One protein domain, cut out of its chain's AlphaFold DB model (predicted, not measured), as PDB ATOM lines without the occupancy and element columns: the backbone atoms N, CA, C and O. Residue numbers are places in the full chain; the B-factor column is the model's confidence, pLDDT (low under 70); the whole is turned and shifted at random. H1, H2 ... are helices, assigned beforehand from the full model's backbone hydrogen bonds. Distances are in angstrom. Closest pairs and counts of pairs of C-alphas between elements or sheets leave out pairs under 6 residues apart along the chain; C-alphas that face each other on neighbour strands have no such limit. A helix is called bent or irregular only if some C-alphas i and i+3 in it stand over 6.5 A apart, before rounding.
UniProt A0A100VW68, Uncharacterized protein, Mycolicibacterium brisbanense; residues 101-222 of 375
ATOM      1  N   ALA A 101     222.645 147.071 229.025       68.62
ATOM      2  CA  ALA A 101     221.367 146.414 228.745       68.62
ATOM      3  C   ALA A 101     220.170 147.016 229.516       68.62
ATOM      4  O   ALA A 101     219.024 146.828 229.110       68.62
ATOM      5  N   PHE A 102     220.423 147.726 230.618       74.75
ATOM      6  CA  PHE A 102     219.423 148.312 231.508       74.75
ATOM      7  C   PHE A 102     219.401 149.846 231.496       74.75
ATOM      8  O   PHE A 102     218.495 150.424 232.098       74.75
ATOM      9  N   ASP A 103     220.288 150.507 230.746       76.75
ATOM     10  CA  ASP A 103     220.316 151.973 230.587       76.75
ATOM     11  C   ASP A 103     218.983 152.536 230.059       76.75
ATOM     12  O   ASP A 103     218.624 153.688 230.306       76.75
ATOM     13  N   ALA A 104     218.201 151.702 229.369       80.12
ATOM     14  CA  ALA A 104     216.876 152.043 228.868       80.12
ATOM     15  C   ALA A 104     215.775 152.053 229.951       80.12
ATOM     16  O   ALA A 104     214.737 152.688 229.758       80.12
ATOM     17  N   ILE A 105     215.962 151.374 231.094       83.25
ATOM     18  CA  ILE A 105     214.926 151.245 232.138       83.25
ATOM     19  C   ILE A 105     214.500 152.610 232.698       83.25
ATOM     20  O   ILE A 105     213.293 152.877 232.705       83.25
ATOM     21  N   PRO A 106     215.418 153.498 233.132       84.62
ATOM     22  CA  PRO A 106     215.035 154.820 233.625       84.62
ATOM     23  C   PRO A 106     214.266 155.636 232.578       84.62
ATOM     24  O   PRO A 106     213.337 156.372 232.918       84.62
ATOM     25  N   VAL A 107     214.608 155.472 231.297       87.44
ATOM     26  CA  VAL A 107     213.921 156.137 230.184       87.44
ATOM     27  C   VAL A 107     212.481 155.640 230.070       87.44
ATOM     28  O   VAL A 107     211.549 156.442 230.060       87.44
ATOM     29  N   TYR A 108     212.266 154.322 230.068       85.88
ATOM     30  CA  TYR A 108     210.920 153.746 230.016       85.88
ATOM     31  C   TYR A 108     210.067 154.114 231.229       85.88
ATOM     32  O   TYR A 108     208.871 154.355 231.073       85.88
ATOM     33  N   GLN A 109     210.662 154.214 232.419       88.44
ATOM     34  CA  GLN A 109     209.960 154.684 233.615       88.44
ATOM     35  C   GLN A 109     209.463 156.121 233.445       88.44
ATOM     36  O   GLN A 109     208.290 156.380 233.703       88.44
ATOM     37  N   LYS A 110     210.312 157.029 232.943       89.81
ATOM     38  CA  LYS A 110     209.926 158.420 232.650       89.81
ATOM     39  C   LYS A 110     208.849 158.514 231.567       89.81
ATOM     40  O   LYS A 110     207.956 159.357 231.659       89.81
ATOM     41  N   ILE A 111     208.917 157.660 230.542       88.88
ATOM     42  CA  ILE A 111     207.884 157.578 229.498       88.88
ATOM     43  C   ILE A 111     206.559 157.123 230.120       88.88
ATOM     44  O   ILE A 111     205.524 157.742 229.881       88.88
ATOM     45  N   ALA A 112     206.587 156.082 230.956       89.62
ATOM     46  CA  ALA A 112     205.403 155.536 231.612       89.62
ATOM     47  C   ALA A 112     204.776 156.505 232.631       89.62
ATOM     48  O   ALA A 112     203.554 156.545 232.757       89.62
ATOM     49  N   SER A 113     205.583 157.309 233.330       92.75
ATOM     50  CA  SER A 113     205.103 158.363 234.234       92.75
ATOM     51  C   SER A 113     204.664 159.640 233.512       92.75
ATOM     52  O   SER A 113     204.146 160.549 234.157       92.75
ATOM     53  N   GLY A 114     204.873 159.735 232.193       91.56
ATOM     54  CA  GLY A 114     204.560 160.926 231.403       91.56
ATOM     55  C   GLY A 114     205.470 162.125 231.688       91.56
ATOM     56  O   GLY A 114     205.116 163.249 231.348       91.56
ATOM     57  N   THR A 115     206.624 161.906 232.323       92.50
ATOM     58  CA  THR A 115     207.588 162.962 232.678       92.50
ATOM     59  C   THR A 115     208.799 163.000 231.748       92.50
ATOM     60  O   THR A 115     209.702 163.800 231.973       92.50
ATOM     61  N   ALA A 116     208.858 162.119 230.746       90.69
ATOM     62  CA  ALA A 116     209.948 162.090 229.779       90.69
ATOM     63  C   ALA A 116     209.947 163.331 228.878       90.69
ATOM     64  O   ALA A 116     208.928 163.721 228.308       90.69
ATOM     65  N   THR A 117     211.132 163.893 228.704       90.56
ATOM     66  CA  THR A 117     211.486 164.867 227.675       90.56
ATOM     67  C   THR A 117     212.188 164.167 226.510       90.56
ATOM     68  O   THR A 117     212.540 162.991 226.596       90.56
ATOM     69  N   VAL A 118     212.411 164.878 225.399       87.62
ATOM     70  CA  VAL A 118     213.174 164.322 224.267       87.62
ATOM     71  C   VAL A 118     214.626 164.032 224.670       87.62
ATOM     72  O   VAL A 118     215.171 163.017 224.249       87.62
ATOM     73  N   ASP A 119     215.224 164.850 225.538       86.19
ATOM     74  CA  ASP A 119     216.590 164.630 226.031       86.19
ATOM     75  C   ASP A 119     216.717 163.369 226.892       86.19
ATOM     76  O   ASP A 119     217.758 162.714 226.876       86.19
ATOM     77  N   ASP A 120     215.644 162.957 227.573       87.81
ATOM     78  CA  ASP A 120     215.628 161.696 228.321       87.81
ATOM     79  C   ASP A 120     215.767 160.465 227.415       87.81
ATOM     80  O   ASP A 120     216.076 159.382 227.903       87.81
ATOM     81  N   LEU A 121     215.558 160.613 226.102       87.19
ATOM     82  CA  LEU A 121     215.720 159.540 225.123       87.19
ATOM     83  C   LEU A 121     217.172 159.355 224.661       87.19
ATOM     84  O   LEU A 121     217.442 158.388 223.956       87.19
ATOM     85  N   ALA A 122     218.101 160.239 225.041       84.25
ATOM     86  CA  ALA A 122     219.502 160.186 224.613       84.25
ATOM     87  C   ALA A 122     220.222 158.836 224.845       84.25
ATOM     88  O   ALA A 122     221.038 158.466 224.003       84.25
ATOM     89  N   PRO A 123     219.924 158.059 225.909       83.38
ATOM     90  CA  PRO A 123     220.512 156.726 226.084       83.38
ATOM     91  C   PRO A 123     220.038 155.690 225.049       83.38
ATOM     92  O   PRO A 123     220.664 154.647 224.873       83.38
ATOM     93  N   LEU A 124     218.915 155.937 224.365       85.50
ATOM     94  CA  LEU A 124     218.314 154.999 223.423       85.50
ATOM     95  C   LEU A 124     218.866 155.217 222.008       85.50
ATOM     96  O   LEU A 124     218.317 155.990 221.221       85.50
ATOM     97  N   SER A 125     219.890 154.441 221.648       83.00
ATOM     98  CA  SER A 125     220.581 154.540 220.351       83.00
ATOM     99  C   SER A 125     219.652 154.533 219.127       83.00
ATOM    100  O   SER A 125     219.892 155.245 218.150       83.00
ATOM    101  N   SER A 126     218.545 153.783 219.186       83.31
ATOM    102  CA  SER A 126     217.548 153.687 218.111       83.31
ATOM    103  C   SER A 126     216.805 154.994 217.817       83.31
ATOM    104  O   SER A 126     216.225 155.131 216.743       83.31
ATOM    105  N   VAL A 127     216.787 155.942 218.758       87.88
ATOM    106  CA  VAL A 127     216.106 157.243 218.625       87.88
ATOM    107  C   VAL A 127     217.068 158.427 218.706       87.88
ATOM    108  O   VAL A 127     216.621 159.571 218.740       87.88
ATOM    109  N   ASN A 128     218.378 158.183 218.624       89.62
ATOM    110  CA  ASN A 128     219.409 159.223 218.580       89.62
ATOM    111  C   ASN A 128     219.123 160.303 217.525       89.62
ATOM    112  O   ASN A 128     219.293 161.491 217.789       89.62
ATOM    113  N   ALA A 129     218.590 159.909 216.362       87.94
ATOM    114  CA  ALA A 129     218.167 160.846 215.324       87.94
ATOM    115  C   ALA A 129     217.120 161.851 215.830       87.94
ATOM    116  O   ALA A 129     217.240 163.039 215.553       87.94
ATOM    117  N   LEU A 130     216.110 161.399 216.581       90.69
ATOM    118  CA  LEU A 130     215.055 162.265 217.112       90.69
ATOM    119  C   LEU A 130     215.631 163.295 218.090       90.69
ATOM    120  O   LEU A 130     215.303 164.477 217.993       90.69
ATOM    121  N   VAL A 131     216.523 162.853 218.980       91.25
ATOM    122  CA  VAL A 131     217.209 163.738 219.931       91.25
ATOM    123  C   VAL A 131     218.061 164.759 219.182       91.25
ATOM    124  O   VAL A 131     217.907 165.958 219.402       91.25
ATOM    125  N   ALA A 132     218.869 164.317 218.218       90.69
ATOM    126  CA  ALA A 132     219.700 165.206 217.419       90.69
ATOM    127  C   ALA A 132     218.861 166.231 216.635       90.69
ATOM    128  O   ALA A 132     219.129 167.428 216.700       90.69
ATOM    129  N   PHE A 133     217.790 165.803 215.957       92.31
ATOM    130  CA  PHE A 133     216.896 166.717 215.238       92.31
ATOM    131  C   PHE A 133     216.239 167.747 216.160       92.31
ATOM    132  O   PHE A 133     216.077 168.899 215.757       92.31
ATOM    133  N   SER A 134     215.896 167.369 217.393       92.25
ATOM    134  CA  SER A 134     215.308 168.298 218.364       92.25
ATOM    135  C   SER A 134     216.261 169.421 218.792       92.25
ATOM    136  O   SER A 134     215.800 170.507 219.134       92.25
ATOM    137  N   ARG A 135     217.576 169.184 218.703       91.62
ATOM    138  CA  ARG A 135     218.640 170.132 219.073       91.62
ATOM    139  C   ARG A 135     219.116 171.003 217.908       91.62
ATOM    140  O   ARG A 135     219.770 172.018 218.130       91.62
ATOM    141  N   VAL A 136     218.751 170.676 216.664       91.62
ATOM    142  CA  VAL A 136     219.117 171.470 215.472       91.62
ATOM    143  C   VAL A 136     218.741 172.957 215.588       91.62
ATOM    144  O   VAL A 136     219.552 173.785 215.175       91.62
ATOM    145  N   PRO A 137     217.578 173.357 216.142       92.94
ATOM    146  CA  PRO A 137     217.238 174.775 216.266       92.94
ATOM    147  C   PRO A 137     218.206 175.586 217.141       92.94
ATOM    148  O   PRO A 137     218.383 176.776 216.892       92.94
ATOM    149  N   SER A 138     218.825 174.966 218.151       91.44
ATOM    150  CA  SER A 138     219.759 175.622 219.076       91.44
ATOM    151  C   SER A 138     221.227 175.418 218.698       91.44
ATOM    152  O   SER A 138     222.031 176.330 218.868       91.44
ATOM    153  N   GLU A 139     221.581 174.244 218.180       90.19
ATOM    154  CA  GLU A 139     222.973 173.817 217.962       90.19
ATOM    155  C   GLU A 139     223.345 173.700 216.472       90.19
ATOM    156  O   GLU A 139     224.504 173.485 216.111       90.19
ATOM    157  N   GLY A 140     222.376 173.837 215.563       90.88
ATOM    158  CA  GLY A 140     222.592 173.654 214.131       90.88
ATOM    159  C   GLY A 140     223.056 172.236 213.791       90.88
ATOM    160  O   GLY A 140     222.579 171.252 214.352       90.88
ATOM    161  N   LEU A 141     224.002 172.113 212.852       91.31
ATOM    162  CA  LEU A 141     224.538 170.810 212.437       91.31
ATOM    163  C   LEU A 141     225.387 170.129 213.522       91.31
ATOM    164  O   LEU A 141     225.601 168.920 213.438       91.31
ATOM    165  N   GLN A 142     225.840 170.867 214.543       90.81
ATOM    166  CA  GLN A 142     226.600 170.300 215.660       90.81
ATOM    167  C   GLN A 142     225.771 169.284 216.454       90.81
ATOM    168  O   GLN A 142     226.329 168.311 216.953       90.81
ATOM    169  N   ALA A 143     224.442 169.432 216.461       90.81
ATOM    170  CA  ALA A 143     223.518 168.493 217.090       90.81
ATOM    171  C   ALA A 143     223.684 167.046 216.589       90.81
ATOM    172  O   ALA A 143     223.415 166.097 217.323       90.81
ATOM    173  N   PHE A 144     224.141 166.856 215.347       92.06
ATOM    174  CA  PHE A 144     224.357 165.528 214.771       92.06
ATOM    175  C   PHE A 144     225.704 164.905 215.150       92.06
ATOM    176  O   PHE A 144     225.915 163.727 214.866       92.06
ATOM    177  N   VAL A 145     226.619 165.648 215.770       90.31
ATOM    178  CA  VAL A 145     227.940 165.143 216.159       90.31
ATOM    179  C   VAL A 145     227.839 164.469 217.529       90.31
ATOM    180  O   VAL A 145     227.497 165.149 218.496       90.31
ATOM    181  N   PRO A 146     228.120 163.156 217.646       88.62
ATOM    182  CA  PRO A 146     228.146 162.490 218.944       88.62
ATOM    183  C   PRO A 146     229.212 163.113 219.848       88.62
ATOM    184  O   PRO A 146     230.351 163.304 219.424       88.62
ATOM    185  N   ASP A 147     228.850 163.398 221.094       85.69
ATOM    186  CA  ASP A 147     229.761 163.933 222.103       85.69
ATOM    187  C   ASP A 147     229.421 163.342 223.475       85.69
ATOM    188  O   ASP A 147     228.421 163.686 224.107       85.69
ATOM    189  N   ALA A 148     230.290 162.446 223.943       77.38
ATOM    190  CA  ALA A 148     230.149 161.788 225.237       77.38
ATOM    191  C   ALA A 148     230.272 162.765 226.423       77.38
ATOM    192  O   ALA A 148     229.764 162.476 227.502       77.38
ATOM    193  N   THR A 149     230.912 163.923 226.231       78.81
ATOM    194  CA  THR A 149     231.152 164.924 227.282       78.81
ATOM    195  C   THR A 149     229.888 165.709 227.604       78.81
ATOM    196  O   THR A 149     229.580 165.964 228.765       78.81
ATOM    197  N   THR A 150     229.145 166.091 226.568       77.44
ATOM    198  CA  THR A 150     227.875 166.822 226.689       77.44
ATOM    199  C   THR A 150     226.667 165.888 226.767       77.44
ATOM    200  O   THR A 150     225.533 166.350 226.894       77.44
ATOM    201  N   GLY A 151     226.890 164.571 226.689       78.12
ATOM    202  CA  GLY A 151     225.822 163.581 226.592       78.12
ATOM    203  C   GLY A 151     225.019 163.722 225.299       78.12
ATOM    204  O   GLY A 151     223.838 163.378 225.277       78.12
ATOM    205  N   ASN A 152     225.615 164.277 224.236       85.00
ATOM    206  CA  ASN A 152     224.962 164.373 222.942       85.00
ATOM    207  C   ASN A 152     225.053 163.023 222.218       85.00
ATOM    208  O   ASN A 152     226.149 162.621 221.817       85.00
ATOM    209  N   PRO A 153     223.924 162.328 221.991       84.69
ATOM    210  CA  PRO A 153     223.948 161.057 221.278       84.69
ATOM    211  C   PRO A 153     224.349 161.213 219.800       84.69
ATOM    212  O   PRO A 153     224.825 160.258 219.183       84.69
ATOM    213  N   GLY A 154     224.154 162.411 219.231       88.69
ATOM    214  CA  GLY A 154     224.403 162.706 217.822       88.69
ATOM    215  C   GLY A 154     223.570 161.851 216.865       88.69
ATOM    216  O   GLY A 154     222.619 161.176 217.248       88.69
ATOM    217  N   TYR A 155     223.926 161.861 215.583       89.31
ATOM    218  CA  TYR A 155     223.373 160.951 214.584       89.31
ATOM    219  C   TYR A 155     224.426 160.660 213.518       89.31
ATOM    220  O   TYR A 155     224.670 161.475 212.628       89.31
ATOM    221  N   ALA A 156     225.045 159.480 213.600       81.31
ATOM    222  CA  ALA A 156     226.216 159.115 212.799       81.31
ATOM    223  C   ALA A 156     226.019 159.279 211.281       81.31
ATOM    224  O   ALA A 156     226.951 159.651 210.577       81.31
ATOM    225  N   ALA A 157     224.804 159.065 210.765       81.62
ATOM    226  CA  ALA A 157     224.531 159.230 209.337       81.62
ATOM    227  C   ALA A 157     224.625 160.693 208.856       81.62
ATOM    228  O   ALA A 157     224.839 160.925 207.668       81.62
ATOM    229  N   LEU A 158     224.467 161.675 209.753       85.25
ATOM    230  CA  LEU A 158     224.535 163.109 209.440       85.25
ATOM    231  C   LEU A 158     225.649 163.852 210.195       85.25
ATOM    232  O   LEU A 158     225.845 165.040 209.952       85.25
ATOM    233  N   SER A 159     226.413 163.181 211.062       86.38
ATOM    234  CA  SER A 159     227.480 163.804 211.861       86.38
ATOM    235  C   SER A 159     228.550 164.473 210.990       86.38
ATOM    236  O   SER A 159     229.021 165.566 211.302       86.38
ATOM    237  N   GLY A 160     228.861 163.883 209.830       83.69
ATOM    238  CA  GLY A 160     229.811 164.443 208.867       83.69
ATOM    239  C   GLY A 160     229.363 165.760 208.221       83.69
ATOM    240  O   GLY A 160     230.203 166.496 207.704       83.69
ATOM    241  N   ALA A 161     228.069 166.106 208.261       87.19
ATOM    242  CA  ALA A 161     227.573 167.366 207.701       87.19
ATOM    243  C   ALA A 161     228.167 168.584 208.427       87.19
ATOM    244  O   ALA A 161     228.495 169.584 207.788       87.19
ATOM    245  N   TYR A 162     228.367 168.478 209.745       89.75
ATOM    246  CA  TYR A 162     229.023 169.520 210.530       89.75
ATOM    247  C   TYR A 162     230.483 169.708 210.104       89.75
ATOM    248  O   TYR A 162     230.897 170.823 209.794       89.75
ATOM    249  N   SER A 163     231.254 168.623 209.987       87.88
ATOM    250  CA  SER A 163     232.647 168.664 209.516       87.88
ATOM    251  C   SER A 163     232.781 169.276 208.115       87.88
ATOM    252  O   SER A 163     233.674 170.092 207.879       87.88
ATOM    253  N   TRP A 164     231.859 168.959 207.202       85.38
ATOM    254  CA  TRP A 164     231.799 169.579 205.874       85.38
ATOM    255  C   TRP A 164     231.508 171.079 205.925       85.38
ATOM    256  O   TRP A 164     232.160 171.858 205.229       85.38
ATOM    257  N   GLN A 165     230.562 171.502 206.763       89.00
ATOM    258  CA  GLN A 165     230.277 172.920 206.968       89.00
ATOM    259  C   GLN A 165     231.521 173.661 207.483       89.00
ATOM    260  O   GLN A 165     231.861 174.719 206.951       89.00
ATOM    261  N   GLN A 166     232.232 173.088 208.458       90.25
ATOM    262  CA  GLN A 166     233.458 173.670 209.014       90.25
ATOM    263  C   GLN A 166     234.592 173.752 207.980       90.25
ATOM    264  O   GLN A 166     235.323 174.743 207.930       90.25
ATOM    265  N   PHE A 167     234.729 172.747 207.114       88.44
ATOM    266  CA  PHE A 167     235.677 172.768 205.997       88.44
ATOM    267  C   PHE A 167     235.401 173.930 205.031       88.44
ATOM    268  O   PHE A 167     236.314 174.677 204.684       88.44
ATOM    269  N   ILE A 168     234.141 174.135 204.638       88.69
ATOM    270  CA  ILE A 168     233.765 175.235 203.737       88.69
ATOM    271  C   ILE A 168     233.987 176.592 204.424       88.69
ATOM    272  O   ILE A 168     234.577 177.494 203.833       88.69
ATOM    273  N   GLN A 169     233.565 176.733 205.685       92.00
ATOM    274  CA  GLN A 169     233.677 177.985 206.449       92.00
ATOM    275  C   GLN A 169     235.125 178.386 206.756       92.00
ATOM    276  O   GLN A 169     235.422 179.572 206.865       92.00
ATOM    277  N   SER A 170     236.033 177.418 206.862       89.69
ATOM    278  CA  SER A 170     237.469 177.659 207.059       89.69
ATOM    279  C   SER A 170     238.231 177.980 205.768       89.69
ATOM    280  O   SER A 170     239.450 178.132 205.803       89.69
ATOM    281  N   GLY A 171     237.545 178.078 204.622       86.88
ATOM    282  CA  GLY A 171     238.192 178.311 203.330       86.88
ATOM    283  C   GLY A 171     238.927 177.081 202.786       86.88
ATOM    284  O   GLY A 171     239.876 177.228 202.020       86.88
ATOM    285  N   GLY A 172     238.498 175.875 203.169       83.69
ATOM    286  CA  GLY A 172     239.069 174.618 202.688       83.69
ATOM    287  C   GLY A 172     240.122 174.000 203.610       83.69
ATOM    288  O   GLY A 172     241.002 173.270 203.142       83.69
ATOM    289  N   ASP A 173     240.073 174.265 204.919       85.31
ATOM    290  CA  ASP A 173     240.987 173.614 205.852       85.31
ATOM    291  C   ASP A 173     240.612 172.139 206.061       85.31
ATOM    292  O   ASP A 173     239.700 171.790 206.810       85.31
ATOM    293  N   VAL A 174     241.357 171.250 205.401       82.00
ATOM    294  CA  VAL A 174     241.158 169.793 205.460       82.00
ATOM    295  C   VAL A 174     241.263 169.206 206.867       82.00
ATOM    296  O   VAL A 174     240.740 168.118 207.089       82.00
ATOM    297  N   THR A 175     241.876 169.904 207.833       82.75
ATOM    298  CA  THR A 175     241.903 169.439 209.234       82.75
ATOM    299  C   THR A 175     240.493 169.298 209.813       82.75
ATOM    300  O   THR A 175     240.256 168.449 210.668       82.75
ATOM    301  N   LYS A 176     239.519 170.057 209.289       84.88
ATOM    302  CA  LYS A 176     238.107 169.986 209.688       84.88
ATOM    303  C   LYS A 176     237.402 168.702 209.243       84.88
ATOM    304  O   LYS A 176     236.340 168.389 209.774       84.88
ATOM    305  N   LEU A 177     237.994 167.940 208.319       81.44
ATOM    306  CA  LEU A 177     237.463 166.665 207.827       81.44
ATOM    307  C   LEU A 177     237.992 165.445 208.600       81.44
ATOM    308  O   LEU A 177     237.567 164.330 208.315       81.44
ATOM    309  N   ALA A 178     238.885 165.637 209.580       72.94
ATOM    310  CA  ALA A 178     239.523 164.543 210.320       72.94
ATOM    311  C   ALA A 178     238.523 163.596 211.010       72.94
ATOM    312  O   ALA A 178     238.791 162.407 211.129       72.94
ATOM    313  N   GLY A 179     237.365 164.118 211.430       70.62
ATOM    314  CA  GLY A 179     236.299 163.343 212.075       70.62
ATOM    315  C   GLY A 179     235.399 162.547 211.123       70.62
ATOM    316  O   GLY A 179     234.460 161.910 211.586       70.62
ATOM    317  N   ILE A 180     235.636 162.594 209.806       75.50
ATOM    318  CA  ILE A 180     234.942 161.747 208.831       75.50
ATOM    319  C   ILE A 180     235.898 160.631 208.425       75.50
ATOM    320  O   ILE A 180     236.912 160.908 207.791       75.50
ATOM    321  N   ASP A 181     235.549 159.375 208.704       70.75
ATOM    322  CA  ASP A 181     236.415 158.215 208.441       70.75
ATOM    323  C   ASP A 181     236.987 158.197 207.016       70.75
ATOM    324  O   ASP A 181     238.189 158.003 206.832       70.75
ATOM    325  N   ALA A 182     236.161 158.501 206.007       71.19
ATOM    326  CA  ALA A 182     236.572 158.548 204.600       71.19
ATOM    327  C   ALA A 182     237.620 159.635 204.277       71.19
ATOM    328  O   ALA A 182     238.331 159.528 203.279       71.19
ATOM    329  N   PHE A 183     237.721 160.680 205.102       76.56
ATOM    330  CA  PHE A 183     238.631 161.816 204.920       76.56
ATOM    331  C   PHE A 183     239.683 161.934 206.030       76.56
ATOM    332  O   PHE A 183     240.558 162.796 205.949       76.56
ATOM    333  N   SER A 184     239.646 161.043 207.023       77.50
ATOM    334  CA  SER A 184     240.520 161.030 208.201       77.50
ATOM    335  C   SER A 184     242.016 161.004 207.858       77.50
ATOM    336  O   SER A 184     242.832 161.572 208.580       77.50
ATOM    337  N   ALA A 185     242.387 160.422 206.712       76.06
ATOM    338  CA  ALA A 185     243.769 160.374 206.236       76.06
ATOM    339  C   ALA A 185     244.243 161.660 205.526       76.06
ATOM    340  O   ALA A 185     245.448 161.863 205.374       76.06
ATOM    341  N   ILE A 186     243.339 162.537 205.072       81.31
ATOM    342  CA  ILE A 186     243.696 163.741 204.295       81.31
ATOM    343  C   ILE A 186     244.564 164.728 205.098       81.31
ATOM    344  O   ILE A 186     245.565 165.198 204.548       81.31
ATOM    345  N   PRO A 187     244.259 165.049 206.372       81.56
ATOM    346  CA  PRO A 187     245.114 165.919 207.183       81.56
ATOM    347  C   PRO A 187     246.551 165.400 207.295       81.56
ATOM    348  O   PRO A 187     247.506 166.164 207.155       81.56
ATOM    349  N   ASN A 188     246.695 164.088 207.469       81.31
ATOM    350  CA  ASN A 188     247.974 163.399 207.589       81.31
ATOM    351  C   ASN A 188     248.768 163.424 206.274       81.31
ATOM    352  O   ASN A 188     249.954 163.756 206.275       81.31
ATOM    353  N   TRP A 189     248.104 163.219 205.132       78.31
ATOM    354  CA  TRP A 189     248.717 163.426 203.816       78.31
ATOM    355  C   TRP A 189     249.167 164.871 203.588       78.31
ATOM    356  O   TRP A 189     250.270 165.093 203.094       78.31
ATOM    357  N   LYS A 190     248.352 165.864 203.966       81.62
ATOM    358  CA  LYS A 190     248.726 167.284 203.856       81.62
ATOM    359  C   LYS A 190     249.952 167.601 204.710       81.62
ATOM    360  O   LYS A 190     250.851 168.289 204.230       81.62
ATOM    361  N   SER A 191     249.995 167.099 205.943       83.12
ATOM    362  CA  SER A 191     251.143 167.241 206.841       83.12
ATOM    363  C   SER A 191     252.411 166.656 206.206       83.12
ATOM    364  O   SER A 191     253.379 167.388 206.008       83.12
ATOM    365  N   PHE A 192     252.368 165.406 205.730       83.31
ATOM    366  CA  PHE A 192     253.506 164.785 205.047       83.31
ATOM    367  C   PHE A 192     253.959 165.566 203.802       83.31
ATOM    368  O   PHE A 192     255.143 165.850 203.648       83.31
ATOM    369  N   LEU A 193     253.030 165.971 202.931       83.38
ATOM    370  CA  LEU A 193     253.360 166.697 201.699       83.38
ATOM    371  C   LEU A 193     253.910 168.109 201.950       83.38
ATOM    372  O   LEU A 193     254.634 168.632 201.105       83.38
ATOM    373  N   THR A 194     253.561 168.733 203.079       85.31
ATOM    374  CA  THR A 194     253.968 170.113 203.392       85.31
ATOM    375  C   THR A 194     255.283 170.161 204.164       85.31
ATOM    376  O   THR A 194     256.142 170.983 203.856       85.31
ATOM    377  N   THR A 195     255.440 169.313 205.181       83.38
ATOM    378  CA  THR A 195     256.570 169.379 206.122       83.38
ATOM    379  C   THR A 195     257.481 168.157 206.062       83.38
ATOM    380  O   THR A 195     258.510 168.148 206.731       83.38
ATOM    381  N   GLY A 196     257.129 167.127 205.286       79.06
ATOM    382  CA  GLY A 196     257.832 165.844 205.295       79.06
ATOM    383  C   GLY A 196     257.620 165.047 206.585       79.06
ATOM    384  O   GLY A 196     258.448 164.202 206.909       79.06
ATOM    385  N   ASP A 197     256.555 165.328 207.344       79.44
ATOM    386  CA  ASP A 197     256.315 164.701 208.647       79.44
ATOM    387  C   ASP A 197     256.039 163.192 208.521       79.44
ATOM    388  O   ASP A 197     255.127 162.752 207.814       79.44
ATOM    389  N   ILE A 198     256.843 162.402 209.231       81.88
ATOM    390  CA  ILE A 198     256.752 160.942 209.322       81.88
ATOM    391  C   ILE A 198     256.532 160.475 210.764       81.88
ATOM    392  O   ILE A 198     256.868 159.339 211.079       81.88
ATOM    393  N   SER A 199     256.060 161.339 211.665       78.44
ATOM    394  CA  SER A 199     255.821 160.973 213.064       78.44
ATOM    395  C   SER A 199     254.703 159.930 213.211       78.44
ATOM    396  O   SER A 199     253.991 159.611 212.264       78.44
ATOM    397  N   THR A 200     254.569 159.337 214.399       65.69
ATOM    398  CA  THR A 200     253.624 158.237 214.671       65.69
ATOM    399  C   THR A 200     252.170 158.682 214.801       65.69
ATOM    400  O   THR A 200     251.275 157.851 214.683       65.69
ATOM    401  N   THR A 201     251.918 159.964 215.060       71.06
ATOM    402  CA  THR A 201     250.574 160.499 215.330       71.06
ATOM    403  C   THR A 201     250.111 161.510 214.284       71.06
ATOM    404  O   THR A 201     248.907 161.706 214.126       71.06
ATOM    405  N   THR A 202     251.038 162.118 213.541       72.88
ATOM    406  CA  THR A 202     250.767 163.030 212.423       72.88
ATOM    407  C   THR A 202     251.573 162.613 211.191       72.88
ATOM    408  O   THR A 202     252.402 161.708 211.253       72.88
ATOM    409  N   GLY A 203     251.305 163.203 210.025       76.31
ATOM    410  CA  GLY A 203     252.043 162.842 208.811       76.31
ATOM    411  C   GLY A 203     251.818 161.382 208.385       76.31
ATOM    412  O   GLY A 203     250.712 160.861 208.518       76.31
ATOM    413  N   LEU A 204     252.843 160.697 207.864       78.19
ATOM    414  CA  LEU A 204     252.675 159.313 207.386       78.19
ATOM    415  C   LEU A 204     252.296 158.315 208.490       78.19
ATOM    416  O   LEU A 204     251.464 157.447 208.239       78.19
ATOM    417  N   GLY A 205     252.852 158.415 209.701       76.62
ATOM    418  CA  GLY A 205     252.571 157.422 210.745       76.62
ATOM    419  C   GLY A 205     251.156 157.506 211.315       76.62
ATOM    420  O   GLY A 205     250.632 156.497 211.780       76.62
ATOM    421  N   GLY A 206     250.493 158.658 211.177       76.69
ATOM    422  CA  GLY A 206     249.071 158.811 211.492       76.69
ATOM    423  C   GLY A 206     248.123 158.107 210.507       76.69
ATOM    424  O   GLY A 206     246.912 158.082 210.725       76.69
ATOM    425  N   ILE A 207     248.629 157.547 209.404       77.12
ATOM    426  CA  ILE A 207     247.843 156.753 208.453       77.12
ATOM    427  C   ILE A 207     248.056 155.276 208.780       77.12
ATOM    428  O   ILE A 207     249.177 154.783 208.710       77.12
ATOM    429  N   ALA A 208     246.977 154.542 209.065       75.94
ATOM    430  CA  ALA A 208     247.050 153.142 209.501       75.94
ATOM    431  C   ALA A 208     247.879 152.233 208.568       75.94
ATOM    432  O   ALA A 208     248.577 151.342 209.038       75.94
ATOM    433  N   ALA A 209     247.855 152.485 207.254       74.19
ATOM    434  CA  ALA A 209     248.646 151.741 206.272       74.19
ATOM    435  C   ALA A 209     250.168 152.008 206.345       74.19
ATOM    436  O   ALA A 209     250.949 151.208 205.837       74.19
ATOM    437  N   PHE A 210     250.592 153.116 206.960       77.12
ATOM    438  CA  PHE A 210     251.989 153.561 207.042       77.12
ATOM    439  C   PHE A 210     252.477 153.760 208.487       77.12
ATOM    440  O   PHE A 210     253.592 154.233 208.693       77.12
ATOM    441  N   SER A 211     251.698 153.349 209.493       79.56
ATOM    442  CA  SER A 211     252.017 153.516 210.922       79.56
ATOM    443  C   SER A 211     253.323 152.843 211.361       79.56
ATOM    444  O   SER A 211     253.928 153.250 212.350       79.56
ATOM    445  N   ALA A 212     253.807 151.859 210.598       73.31
ATOM    446  CA  ALA A 212     255.094 151.205 210.824       73.31
ATOM    447  C   ALA A 212     256.302 151.985 210.260       73.31
ATOM    448  O   ALA A 212     257.433 151.769 210.694       73.31
ATOM    449  N   VAL A 213     256.100 152.904 209.309       74.31
ATOM    450  CA  VAL A 213     257.179 153.695 208.684       74.31
ATOM    451  C   VAL A 213     257.996 154.512 209.703       74.31
ATOM    452  O   VAL A 213     259.224 154.427 209.647       74.31
ATOM    453  N   PRO A 214     257.387 155.236 210.665       75.06
ATOM    454  CA  PRO A 214     258.131 155.938 211.713       75.06
ATOM    455  C   PRO A 214     259.039 155.008 212.528       75.06
ATOM    456  O   PRO A 214     260.154 155.382 212.886       75.06
ATOM    457  N   VAL A 215     258.579 153.780 212.799       75.31
ATOM    458  CA  VAL A 215     259.311 152.783 213.594       75.31
ATOM    459  C   VAL A 215     260.567 152.324 212.851       75.31
ATOM    460  O   VAL A 215     261.658 152.316 213.424       75.31
ATOM    461  N   PHE A 216     260.449 152.026 211.554       68.31
ATOM    462  CA  PHE A 216     261.602 151.672 210.721       68.31
ATOM    463  C   PHE A 216     262.562 152.844 210.518       68.31
ATOM    464  O   PHE A 216     263.775 152.661 210.608       68.31
ATOM    465  N   ALA A 217     262.047 154.053 210.285       69.25
ATOM    466  CA  ALA A 217     262.880 155.242 210.144       69.25
ATOM    467  C   ALA A 217     263.705 155.486 211.419       69.25
ATOM    468  O   ALA A 217     264.917 155.690 211.350       69.25
ATOM    469  N   ASN A 218     263.078 155.370 212.591       69.56
ATOM    470  CA  ASN A 218     263.751 155.494 213.881       69.56
ATOM    471  C   ASN A 218     264.832 154.410 214.065       69.56
ATOM    472  O   ASN A 218     265.967 154.727 214.422       69.56
ATOM    473  N   ALA A 219     264.526 153.155 213.724       64.75
ATOM    474  CA  ALA A 219     265.484 152.051 213.784       64.75
ATOM    475  C   ALA A 219     266.714 152.263 212.882       64.75
ATOM    476  O   ALA A 219     267.821 151.915 213.278       64.75
ATOM    477  N   VAL A 220     266.546 152.859 211.697       65.06
ATOM    478  CA  VAL A 220     267.657 153.155 210.774       65.06
ATOM    479  C   VAL A 220     268.477 154.357 211.239       65.06
ATOM    480  O   VAL A 220     269.700 154.339 211.135       65.06
ATOM    481  N   THR A 221     267.829 155.395 211.771       66.56
ATOM    482  CA  THR A 221     268.516 156.639 212.165       66.56
ATOM    483  C   THR A 221     269.283 156.470 213.477       66.56
ATOM    484  O   THR A 221     270.354 157.043 213.648       66.56
ATOM    485  N   ASN A 222     268.758 155.642 214.385       62.03
ATOM    486  CA  ASN A 222     269.377 155.315 215.669       62.03
ATOM    487  C   ASN A 222     270.112 153.968 215.664       62.03
ATOM    488  O   ASN A 222     270.563 153.509 216.719       62.03
TER     489      ASN A 222
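This is residues 101 to 222 of the 375 residues of an uncharacterized protein of Mycolicibacterium brisbanense (UniProt A0A100VW68). The model is a long, flat, loosely strung row of short helices, with H2, the longest by residues, folding back on itself near residue 138, and H3, H4 and H5 following it one after another along the length. Each of these four touches the next, while H1 at one end of the row and H6 at the other touch no helix. The printed part has 122 residues with six named helices, H1 to H6 in chain order, and no named strand; the class is all helix. It is only just loose, close to extended, with a radius of gyration of the C-alphas of 20.1 A, and its C-alphas span 67 by 36 by 19 A.

Start at C-alpha 125, at (220.581, 154.540, 220.351), where H2 begins; it takes in residues 125 to 144, and its first and last C-alphas are 12.9 A apart. Look near residue 138 for a kink of 151 degrees; H2 is irregular there, with C-alphas 138 and 141 9.5 A apart. H3, residues 156 to 169, is 21.3 A long and also irregular, with C-alphas 157 and 160 7.4 A apart. Next come H4, residues 174 to 177, 5.4 A long, and H5, residues 186 to 195, 14.2 A long. Back before H2, find C-alpha 104 at (216.876, 152.043, 228.868), where H1 begins; it runs 12.3 A through residues 104 to 112. H6, residues 213 to 221, is 12.2 A long and ends at C-alpha 221, at (268.516, 156.639, 212.165).

From H2, look to H3: residues 141 to 144 of H2 alone touch residues 156 to 162 of H3, and the closest C-alphas, those of Phe 144 and Ser 159, are 4.6 A apart. Their rough lines stand at a shallow tilt of 18 degrees and run the same way. Farther along H3, residues 163 to 167 alone touch H4, the closest C-alphas being those of Phe 167 and Lys 176 at 5.2 A. H4 touches H5, with the C-alphas of Thr 175 and Pro 187 closest at 5.2 A. H1 and H2 are apart, and H5 and H6 are apart too. Every O i to N i+4 pair is within hydrogen-bond range in H1, H5 and H6, against 8 of 16 in H2 and 6 of 10 in H3; H4 is too short for such a pair.

The two C-alphas farthest apart are those of Ser 113 and Thr 221, at 67.2 A. The printed part has no cut. The links from H1 to H2, H2 to H3 and H5 to H6 are long, with 12, 11 and 17 residues. Mean pLDDT of the printed part is 82.6, and it is under 70 at residues 101, 200 and 216 to 222.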